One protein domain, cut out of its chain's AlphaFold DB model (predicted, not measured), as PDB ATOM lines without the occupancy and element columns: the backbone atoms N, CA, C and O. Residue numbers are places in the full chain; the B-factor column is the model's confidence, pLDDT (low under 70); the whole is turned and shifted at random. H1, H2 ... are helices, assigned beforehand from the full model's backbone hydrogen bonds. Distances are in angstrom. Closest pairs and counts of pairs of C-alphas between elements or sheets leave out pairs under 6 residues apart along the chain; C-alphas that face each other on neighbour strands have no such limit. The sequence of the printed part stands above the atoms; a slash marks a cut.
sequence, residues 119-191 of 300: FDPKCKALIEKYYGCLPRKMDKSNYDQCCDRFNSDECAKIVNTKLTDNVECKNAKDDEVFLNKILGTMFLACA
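What this domain is: This is residues 119 to 191 of the 300 residues of an uncharacterized protein of Neocallimastix californiae (UniProt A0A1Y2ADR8). What shape do these atoms make? The long helix H4 forms one side of an elongated body; on the other side H1 runs beside the first part of H4 without touching it, H2 packs on the last turn of H4, residues 186 to 190, and reaches past its end, and the short H3 is set between H1 and H2. Residues 160 to 172 lead back from H3 to the beginning of H4, near the end where H1 begins. What is it built of? The printed part has 73 residues with four named helices, in the order H1, H2, H3, H4, and no named strand: all helix. How large is it? It is compact, with a radius of gyration of the C-alphas of 12.4 A and spans of 37 by 19 by 17 A.

Where its parts are: Where is the longest helix? H4, residues 173 to 190, runs 24.5 A from C-alpha 173 at (-6.328, -12.903, -7.469) to C-alpha 190 at (2.366, -6.897, -29.620). Where are the others? H1 is residues 121 to 132, 16.2 A long, from C-alpha 121 at (-15.946, 0.017, -7.072). H2 is residues 143 to 150, 10.6 A, and H3 residues 153 to 159, 10.2 A.

How they stand to each other: What meets H4? H2 touches it, with residues 186 to 190 of H4 alone, at a steep tilt of 49 degrees, opposite ways; the closest C-alphas, of Cys 147 and Cys 190, are 4.9 A apart. H3 is close but not clearly touching, its closest C-alphas Val 159 and Leu 183 at 7.3 A, while H1 and H4 are near each other. What does H1 touch? Residues 129 to 130 alone touch H3, at a steep tilt of 64 degrees; the closest C-alphas, of Tyr 130 and Ile 158, are 6.3 A apart. H1 and H2 are apart. Are the backbones well formed? In H1, H2, H3 and H4 every O i to N i+4 pair is within hydrogen-bond range.

The domain as a whole: How far does it reach? The two C-alphas farthest apart, of Ser 141 and Val 167, are 38.8 A apart. Which links are long? H3 to H4 is a long link of 13 residues, H1 to H2 is short, and H2 to H3 is tight. Is anything cut or uncertain? The printed part has no cut, and no printed residue is under 70 in pLDDT.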
ATOM      1  N   PHE A 119     -16.764  -6.672  -6.158       84.62
ATOM      2  CA  PHE A 119     -15.502  -5.961  -5.991       84.62
ATOM      3  C   PHE A 119     -15.746  -4.547  -5.469       84.62
ATOM      4  O   PHE A 119     -16.774  -3.931  -5.772       84.62
ATOM      5  N   ASP A 120     -14.764  -4.007  -4.743       92.44
ATOM      6  CA  ASP A 120     -14.735  -2.577  -4.458       92.44
ATOM      7  C   ASP A 120     -14.888  -1.795  -5.783       92.44
ATOM      8  O   ASP A 120     -14.237  -2.153  -6.775       92.44
ATOM      9  N   PRO A 121     -15.726  -0.744  -5.845       93.25
ATOM     10  CA  PRO A 121     -15.946   0.017  -7.072       93.25
ATOM     11  C   PRO A 121     -14.657   0.535  -7.722       93.25
ATOM     12  O   PRO A 121     -14.568   0.584  -8.950       93.25
ATOM     13  N   LYS A 122     -13.632   0.878  -6.932       94.25
ATOM     14  CA  LYS A 122     -12.326   1.287  -7.460       94.25
ATOM     15  C   LYS A 122     -11.582   0.116  -8.084       94.25
ATOM     16  O   LYS A 122     -10.935   0.302  -9.113       94.25
ATOM     17  N   CYS A 123     -11.690  -1.075  -7.500       94.56
ATOM     18  CA  CYS A 123     -11.109  -2.267  -8.098       94.56
ATOM     19  C   CYS A 123     -11.786  -2.605  -9.426       94.56
ATOM     20  O   CYS A 123     -11.105  -2.824 -10.424       94.56
ATOM     21  N   LYS A 124     -13.121  -2.539  -9.476       93.19
ATOM     22  CA  LYS A 124     -13.872  -2.716 -10.723       93.19
ATOM     23  C   LYS A 124     -13.439  -1.709 -11.793       93.19
ATOM     24  O   LYS A 124     -13.132  -2.109 -12.911       93.19
ATOM     25  N   ALA A 125     -13.328  -0.430 -11.436       94.81
ATOM     26  CA  ALA A 125     -12.854   0.606 -12.353       94.81
ATOM     27  C   ALA A 125     -11.414   0.350 -12.835       94.81
ATOM     28  O   ALA A 125     -11.077   0.635 -13.983       94.81
ATOM     29  N   LEU A 126     -10.547  -0.196 -11.979       94.31
ATOM     30  CA  LEU A 126      -9.195  -0.583 -12.371       94.31
ATOM     31  C   LEU A 126      -9.210  -1.774 -13.339       94.31
ATOM     32  O   LEU A 126      -8.544  -1.716 -14.368       94.31
ATOM     33  N   ILE A 127      -9.999  -2.813 -13.063       93.25
ATOM     34  CA  ILE A 127     -10.192  -3.963 -13.958       93.25
ATOM     35  C   ILE A 127     -10.701  -3.498 -15.333       93.25
ATOM     36  O   ILE A 127     -10.164  -3.899 -16.366       93.25
ATOM     37  N   GLU A 128     -11.677  -2.589 -15.362       94.00
ATOM     38  CA  GLU A 128     -12.182  -1.985 -16.598       94.00
ATOM     39  C   GLU A 128     -11.078  -1.252 -17.375       94.00
ATOM     40  O   GLU A 128     -11.023  -1.364 -18.601       94.00
ATOM     41  N   LYS A 129     -10.142  -0.580 -16.691       95.25
ATOM     42  CA  LYS A 129      -8.962   0.025 -17.335       95.25
ATOM     43  C   LYS A 129      -8.027  -1.015 -17.955       95.25
ATOM     44  O   LYS A 129      -7.560  -0.789 -19.070       95.25
ATOM     45  N   TYR A 130      -7.782  -2.155 -17.299       94.50
ATOM     46  CA  TYR A 130      -7.007  -3.251 -17.908       94.50
ATOM     47  C   TYR A 130      -7.668  -3.740 -19.192       94.50
ATOM     48  O   TYR A 130      -7.019  -3.797 -20.235       94.50
ATOM     49  N   TYR A 131      -8.967  -4.042 -19.144       92.88
ATOM     50  CA  TYR A 131      -9.704  -4.478 -20.331       92.88
ATOM     51  C   TYR A 131      -9.791  -3.390 -21.401       92.88
ATOM     52  O   TYR A 131      -9.774  -3.701 -22.587       92.88
ATOM     53  N   GLY A 132      -9.788  -2.116 -21.009       95.25
ATOM     54  CA  GLY A 132      -9.648  -0.985 -21.921       95.25
ATOM     55  C   GLY A 132      -8.322  -0.974 -22.690       95.25
ATOM     56  O   GLY A 132      -8.254  -0.381 -23.765       95.25
ATOM     57  N   CYS A 133      -7.280  -1.644 -22.200       96.50
ATOM     58  CA  CYS A 133      -6.001  -1.807 -22.894       96.50
ATOM     59  C   CYS A 133      -5.916  -3.071 -23.750       96.50
ATOM     60  O   CYS A 133      -4.944  -3.257 -24.486       96.50
ATOM     61  N   LEU A 134      -6.932  -3.927 -23.679       94.69
ATOM     62  CA  LEU A 134      -6.992  -5.188 -24.394       94.69
ATOM     63  C   LEU A 134      -7.954  -5.070 -25.581       94.69
ATOM     64  O   LEU A 134      -9.047  -4.510 -25.453       94.69
ATOM     65  N   PRO A 135      -7.588  -5.582 -26.763       90.81
ATOM     66  CA  PRO A 135      -8.511  -5.594 -27.882       90.81
ATOM     67  C   PRO A 135      -9.645  -6.591 -27.616       90.81
ATOM     68  O   PRO A 135      -9.396  -7.736 -27.247       90.81
ATOM     69  N   ARG A 136     -10.898  -6.188 -27.873       89.06
ATOM     70  CA  ARG A 136     -12.047  -7.119 -27.857       89.06
ATOM     71  C   ARG A 136     -11.904  -8.211 -28.920       89.06
ATOM     72  O   ARG A 136     -12.281  -9.354 -28.698       89.06
ATOM     73  N   LYS A 137     -11.362  -7.838 -30.081       90.75
ATOM     74  CA  LYS A 137     -11.045  -8.727 -31.199       90.75
ATOM     75  C   LYS A 137      -9.796  -8.206 -31.895       90.75
ATOM     76  O   LYS A 137      -9.714  -7.013 -32.188       90.75
ATOM     77  N   MET A 138      -8.856  -9.102 -32.171       91.06
ATOM     78  CA  MET A 138      -7.649  -8.804 -32.933       91.06
ATOM     79  C   MET A 138      -7.596  -9.714 -34.160       91.06
ATOM     80  O   MET A 138      -7.627 -10.936 -34.038       91.06
ATOM     81  N   ASP A 139      -7.530  -9.111 -35.339       92.62
ATOM     82  CA  ASP A 139      -7.362  -9.771 -36.629       92.62
ATOM     83  C   ASP A 139      -6.346  -9.003 -37.489       92.62
ATOM     84  O   ASP A 139      -5.742  -8.027 -37.049       92.62
ATOM     85  N   LYS A 140      -6.109  -9.456 -38.724       92.00
ATOM     86  CA  LYS A 140      -5.093  -8.848 -39.598       92.00
ATOM     87  C   LYS A 140      -5.375  -7.380 -39.930       92.00
ATOM     88  O   LYS A 140      -4.426  -6.646 -40.180       92.00
ATOM     89  N   SER A 141      -6.642  -6.964 -39.963       96.12
ATOM     90  CA  SER A 141      -7.033  -5.611 -40.371       96.12
ATOM     91  C   SER A 141      -6.790  -4.572 -39.277       96.12
ATOM     92  O   SER A 141      -6.475  -3.426 -39.586       96.12
ATOM     93  N   ASN A 142      -6.881  -4.976 -38.007       96.56
ATOM     94  CA  ASN A 142      -6.742  -4.085 -36.857       96.56
ATOM     95  C   ASN A 142      -5.518  -4.391 -35.973       96.56
ATOM     96  O   ASN A 142      -5.309  -3.707 -34.975       96.56
ATOM     97  N   TYR A 143      -4.687  -5.372 -36.347       96.00
ATOM     98  CA  TYR A 143      -3.534  -5.831 -35.566       96.00
ATOM     99  C   TYR A 143      -2.627  -4.691 -35.090       96.00
ATOM    100  O   TYR A 143      -2.319  -4.586 -33.903       96.00
ATOM    101  N   ASP A 144      -2.214  -3.821 -36.018       97.12
ATOM    102  CA  ASP A 144      -1.302  -2.717 -35.714       97.12
ATOM    103  C   ASP A 144      -1.946  -1.722 -34.747       97.12
ATOM    104  O   ASP A 144      -1.342  -1.397 -33.730       97.12
ATOM    105  N   GLN A 145      -3.206  -1.349 -34.981       97.25
ATOM    106  CA  GLN A 145      -3.963  -0.456 -34.102       97.25
ATOM    107  C   GLN A 145      -4.135  -1.038 -32.689       97.25
ATOM    108  O   GLN A 145      -3.965  -0.331 -31.695       97.25
ATOM    109  N   CYS A 146      -4.462  -2.329 -32.584       96.75
ATOM    110  CA  CYS A 146      -4.587  -3.020 -31.304       96.75
ATOM    111  C   CYS A 146      -3.256  -3.022 -30.545       96.75
ATOM    112  O   CYS A 146      -3.223  -2.706 -29.354       96.75
ATOM    113  N   CYS A 147      -2.158  -3.330 -31.235       97.31
ATOM    114  CA  CYS A 147      -0.836  -3.317 -30.629       97.31
ATOM    115  C   CYS A 147      -0.357  -1.903 -30.284       97.31
ATOM    116  O   CYS A 147       0.282  -1.732 -29.250       97.31
ATOM    117  N   ASP A 148      -0.665  -0.887 -31.086       96.94
ATOM    118  CA  ASP A 148      -0.321   0.506 -30.787       96.94
ATOM    119  C   ASP A 148      -1.027   0.986 -29.519       96.94
ATOM    120  O   ASP A 148      -0.393   1.565 -28.640       96.94
ATOM    121  N   ARG A 149      -2.315   0.658 -29.363       96.69
ATOM    122  CA  ARG A 149      -3.056   0.935 -28.126       96.69
ATOM    123  C   ARG A 149      -2.432   0.222 -26.929       96.69
ATOM    124  O   ARG A 149      -2.176   0.862 -25.913       96.69
ATOM    125  N   PHE A 150      -2.154  -1.075 -27.055       96.56
ATOM    126  CA  PHE A 150      -1.563  -1.879 -25.983       96.56
ATOM    127  C   PHE A 150      -0.184  -1.361 -25.534       96.56
ATOM    128  O   PHE A 150       0.109  -1.363 -24.341       96.56
ATOM    129  N   ASN A 151       0.647  -0.883 -26.470       95.62
ATOM    130  CA  ASN A 151       1.978  -0.333 -26.178       95.62
ATOM    131  C   ASN A 151       1.986   1.173 -25.880       95.62
ATOM    132  O   ASN A 151       3.062   1.734 -25.681       95.62
ATOM    133  N   SER A 152       0.831   1.842 -25.860       95.94
ATOM    134  CA  SER A 152       0.760   3.252 -25.467       95.94
ATOM    135  C   SER A 152       1.276   3.451 -24.037       95.94
ATOM    136  O   SER A 152       1.136   2.563 -23.196       95.94
ATOM    137  N   ASP A 153       1.828   4.627 -23.730       95.31
ATOM    138  CA  ASP A 153       2.355   4.936 -22.390       95.31
ATOM    139  C   ASP A 153       1.307   4.758 -21.282       95.31
ATOM    140  O   ASP A 153       1.632   4.370 -20.158       95.31
ATOM    141  N   GLU A 154       0.042   5.048 -21.593       95.62
ATOM    142  CA  GLU A 154      -1.081   4.846 -20.682       95.62
ATOM    143  C   GLU A 154      -1.281   3.358 -20.386       95.62
ATOM    144  O   GLU A 154      -1.242   2.943 -19.223       95.62
ATOM    145  N   CYS A 155      -1.417   2.537 -21.429       96.56
ATOM    146  CA  CYS A 155      -1.636   1.109 -21.253       96.56
ATOM    147  C   CYS A 155      -0.423   0.393 -20.681       96.56
ATOM    148  O   CYS A 155      -0.590  -0.446 -19.801       96.56
ATOM    149  N   ALA A 156       0.791   0.771 -21.077       92.94
ATOM    150  CA  ALA A 156       2.020   0.225 -20.523       92.94
ATOM    151  C   ALA A 156       2.097   0.415 -18.999       92.94
ATOM    152  O   ALA A 156       2.544  -0.488 -18.295       92.94
ATOM    153  N   LYS A 157       1.631   1.547 -18.455       94.44
ATOM    154  CA  LYS A 157       1.580   1.754 -16.996       94.44
ATOM    155  C   LYS A 157       0.571   0.829 -16.319       94.44
ATOM    156  O   LYS A 157       0.866   0.279 -15.261       94.44
ATOM    157  N   ILE A 158      -0.593   0.640 -16.937       94.38
ATOM    158  CA  ILE A 158      -1.658  -0.212 -16.398       94.38
ATOM    159  C   ILE A 158      -1.215  -1.678 -16.423       94.38
ATOM    160  O   ILE A 158      -1.124  -2.306 -15.377       94.38
ATOM    161  N   VAL A 159      -0.858  -2.205 -17.595       93.19
ATOM    162  CA  VAL A 159      -0.630  -3.646 -17.800       93.19
ATOM    163  C   VAL A 159       0.654  -4.187 -17.170       93.19
ATOM    164  O   VAL A 159       0.813  -5.400 -17.066       93.19
ATOM    165  N   ASN A 160       1.588  -3.315 -16.780       90.25
ATOM    166  CA  ASN A 160       2.801  -3.711 -16.057       90.25
ATOM    167  C   ASN A 160       2.636  -3.649 -14.527       90.25
ATOM    168  O   ASN A 160       3.560  -4.022 -13.807       90.25
ATOM    169  N   THR A 161       1.498  -3.167 -14.026       91.50
ATOM    170  CA  THR A 161       1.172  -3.189 -12.595       91.50
ATOM    171  C   THR A 161       0.446  -4.501 -12.286       91.50
ATOM    172  O   THR A 161      -0.231  -5.042 -13.155       91.50
ATOM    173  N   LYS A 162       0.587  -5.066 -11.082       92.25
ATOM    174  CA  LYS A 162      -0.272  -6.189 -10.681       92.25
ATOM    175  C   LYS A 162      -1.588  -5.652 -10.149       92.25
ATOM    176  O   LYS A 162      -1.624  -4.631  -9.459       92.25
ATOM    177  N   LEU A 163      -2.679  -6.348 -10.435       93.06
ATOM    178  CA  LEU A 163      -3.989  -5.946  -9.942       93.06
ATOM    179  C   LEU A 163      -3.996  -5.966  -8.402       93.06
ATOM    180  O   LEU A 163      -4.385  -4.986  -7.773       93.06
ATOM    181  N   THR A 164      -3.441  -7.024  -7.814       93.88
ATOM    182  CA  THR A 164      -3.352  -7.286  -6.370       93.88
ATOM    183  C   THR A 164      -2.376  -6.386  -5.604       93.88
ATOM    184  O   THR A 164      -2.458  -6.332  -4.375       93.88
ATOM    185  N   ASP A 165      -1.516  -5.622  -6.290       94.56
ATOM    186  CA  ASP A 165      -0.699  -4.579  -5.646       94.56
ATOM    187  C   ASP A 165      -1.568  -3.387  -5.186       94.56
ATOM    188  O   ASP A 165      -1.154  -2.595  -4.336       94.56
ATOM    189  N   ASN A 166      -2.797  -3.266  -5.704       93.25
ATOM    190  CA  ASN A 166      -3.760  -2.249  -5.291       93.25
ATOM    191  C   ASN A 166      -4.561  -2.746  -4.083       93.25
ATOM    192  O   ASN A 166      -5.134  -3.838  -4.106       93.25
ATOM    193  N   VAL A 167      -4.635  -1.928  -3.026       93.88
ATOM    194  CA  VAL A 167      -5.281  -2.298  -1.751       93.88
ATOM    195  C   VAL A 167      -6.740  -2.707  -1.954       93.88
ATOM    196  O   VAL A 167      -7.200  -3.656  -1.321       93.88
ATOM    197  N   GLU A 168      -7.433  -2.043  -2.871       93.88
ATOM    198  CA  GLU A 168      -8.827  -2.301  -3.223       93.88
ATOM    199  C   GLU A 168      -9.034  -3.611  -4.008       93.88
ATOM    200  O   GLU A 168     -10.151  -4.118  -4.065       93.88
ATOM    201  N   CYS A 169      -7.969  -4.195  -4.572       93.75
ATOM    202  CA  CYS A 169      -8.011  -5.393  -5.415       93.75
ATOM    203  C   CYS A 169      -7.322  -6.625  -4.811       93.75
ATOM    204  O   CYS A 169      -7.066  -7.597  -5.522       93.75
ATOM    205  N   LYS A 170      -7.042  -6.645  -3.504       92.31
ATOM    206  CA  LYS A 170      -6.361  -7.785  -2.858       92.31
ATOM    207  C   LYS A 170      -7.046  -9.139  -3.077       92.31
ATOM    208  O   LYS A 170      -6.366 -10.160  -3.126       92.31
ATOM    209  N   ASN A 171      -8.370  -9.141  -3.227       90.12
ATOM    210  CA  ASN A 171      -9.161 -10.358  -3.432       90.12
ATOM    211  C   ASN A 171      -9.342 -10.725  -4.916       90.12
ATOM    212  O   ASN A 171      -9.896 -11.775  -5.210       90.12
ATOM    213  N   ALA A 172      -8.855  -9.907  -5.855       91.25
ATOM    214  CA  ALA A 172      -8.995 -10.124  -7.298       91.25
ATOM    215  C   ALA A 172      -7.890 -11.038  -7.864       91.25
ATOM    216  O   ALA A 172      -7.386 -10.825  -8.965       91.25
ATOM    217  N   LYS A 173      -7.446 -12.031  -7.085       90.31
ATOM    218  CA  LYS A 173      -6.328 -12.903  -7.469       90.31
ATOM    219  C   LYS A 173      -6.683 -13.774  -8.673       90.31
ATOM    220  O   LYS A 173      -5.848 -13.947  -9.556       90.31
ATOM    221  N   ASP A 174      -7.905 -14.290  -8.722       87.44
ATOM    222  CA  ASP A 174      -8.356 -15.139  -9.827       87.44
ATOM    223  C   ASP A 174      -8.507 -14.324 -11.121       87.44
ATOM    224  O   ASP A 174      -8.038 -14.752 -12.180       87.44
ATOM    225  N   ASP A 175      -9.037 -13.097 -11.031       89.31
ATOM    226  CA  ASP A 175      -9.048 -12.141 -12.142       89.31
ATOM    227  C   ASP A 175      -7.638 -11.763 -12.591       89.31
ATOM    228  O   ASP A 175      -7.374 -11.704 -13.788       89.31
ATOM    229  N   GLU A 176      -6.705 -11.546 -11.660       90.69
ATOM    230  CA  GLU A 176      -5.306 -11.278 -11.995       90.69
ATOM    231  C   GLU A 176      -4.681 -12.458 -12.748       90.69
ATOM    232  O   GLU A 176      -3.984 -12.255 -13.743       90.69
ATOM    233  N   VAL A 177      -4.942 -13.695 -12.319       88.44
ATOM    234  CA  VAL A 177      -4.479 -14.895 -13.028       88.44
ATOM    235  C   VAL A 177      -5.041 -14.919 -14.448       88.44
ATOM    236  O   VAL A 177      -4.290 -15.176 -15.392       88.44
ATOM    237  N   PHE A 178      -6.329 -14.624 -14.631       87.69
ATOM    238  CA  PHE A 178      -6.950 -14.557 -15.953       87.69
ATOM    239  C   PHE A 178      -6.380 -13.423 -16.820       87.69
ATOM    240  O   PHE A 178      -6.007 -13.647 -17.974       87.69
ATOM    241  N   LEU A 179      -6.217 -12.224 -16.260       91.12
ATOM    242  CA  LEU A 179      -5.614 -11.081 -16.942       91.12
ATOM    243  C   LEU A 179      -4.176 -11.377 -17.361       91.12
ATOM    244  O   LEU A 179      -3.824 -11.149 -18.515       91.12
ATOM    245  N   ASN A 180      -3.359 -11.961 -16.483       90.12
ATOM    246  CA  ASN A 180      -1.975 -12.326 -16.785       90.12
ATOM    247  C   ASN A 180      -1.866 -13.312 -17.957       90.12
ATOM    248  O   ASN A 180      -0.891 -13.265 -18.713       90.12
ATOM    249  N   LYS A 181      -2.874 -14.171 -18.155       87.69
ATOM    250  CA  LYS A 181      -2.957 -15.089 -19.305       87.69
ATOM    251  C   LYS A 181      -3.169 -14.322 -20.612       87.69
ATOM    252  O   LYS A 181      -2.456 -14.558 -21.592       87.69
ATOM    253  N   ILE A 182      -4.097 -13.365 -20.617       91.38
ATOM    254  CA  ILE A 182      -4.342 -12.507 -21.784       91.38
ATOM    255  C   ILE A 182      -3.121 -11.622 -22.056       91.38
ATOM    256  O   ILE A 182      -2.628 -11.575 -23.183       91.38
ATOM    257  N   LEU A 183      -2.580 -10.981 -21.017       93.12
ATOM    258  CA  LEU A 183      -1.393 -10.135 -21.100       93.12
ATOM    259  C   LEU A 183      -0.179 -10.897 -21.622       93.12
ATOM    260  O   LEU A 183       0.550 -10.366 -22.453       93.12
ATOM    261  N   GLY A 184       0.004 -12.153 -21.214       92.19
ATOM    262  CA  GLY A 184       1.065 -13.003 -21.741       92.19
ATOM    263  C   GLY A 184       0.992 -13.156 -23.261       92.19
ATOM    264  O   GLY A 184       1.985 -12.967 -23.964       92.19
ATOM    265  N   THR A 185      -0.211 -13.409 -23.777       92.19
ATOM    266  CA  THR A 185      -0.460 -13.495 -25.224       92.19
ATOM    267  C   THR A 185      -0.216 -12.151 -25.909       92.19
ATOM    268  O   THR A 185       0.436 -12.097 -26.952       92.19
ATOM    269  N   MET A 186      -0.674 -11.053 -25.303       95.62
ATOM    270  CA  MET A 186      -0.476  -9.706 -25.838       95.62
ATOM    271  C   MET A 186       0.995  -9.287 -25.852       95.62
ATOM    272  O   MET A 186       1.433  -8.678 -26.821       95.62
ATOM    273  N   PHE A 187       1.795  -9.646 -24.846       95.50
ATOM    274  CA  PHE A 187       3.233  -9.379 -24.865       95.50
ATOM    275  C   PHE A 187       3.940 -10.145 -25.980       95.50
ATOM    276  O   PHE A 187       4.845  -9.595 -26.602       95.50
ATOM    277  N   LEU A 188       3.513 -11.368 -26.302       94.94
ATOM    278  CA  LEU A 188       4.078 -12.076 -27.448       94.94
ATOM    279  C   LEU A 188       3.612 -11.505 -28.778       94.94
ATOM    280  O   LEU A 188       4.439 -11.360 -29.667       94.94
ATOM    281  N   ALA A 189       2.337 -11.151 -28.922       96.12
ATOM    282  CA  ALA A 189       1.797 -10.632 -30.175       96.12
ATOM    283  C   ALA A 189       2.229  -9.183 -30.458       96.12
ATOM    284  O   ALA A 189       2.551  -8.830 -31.586       96.12
ATOM    285  N   CYS A 190       2.275  -8.336 -29.436       97.50
ATOM    286  CA  CYS A 190       2.366  -6.897 -29.620       97.50
ATOM    287  C   CYS A 190       3.671  -6.262 -29.152       97.50
ATOM    288  O   CYS A 190       3.789  -5.054 -29.318       97.50
ATOM    289  N   ALA A 191       4.651  -6.982 -28.597       97.06
ATOM    290  CA  ALA A 191       5.877  -6.333 -28.127       97.06
ATOM    291  C   ALA A 191       6.594  -5.548 -29.240       97.06
ATOM    292  O   ALA A 191       6.836  -6.049 -30.345       97.06
TER     293      ALA A 191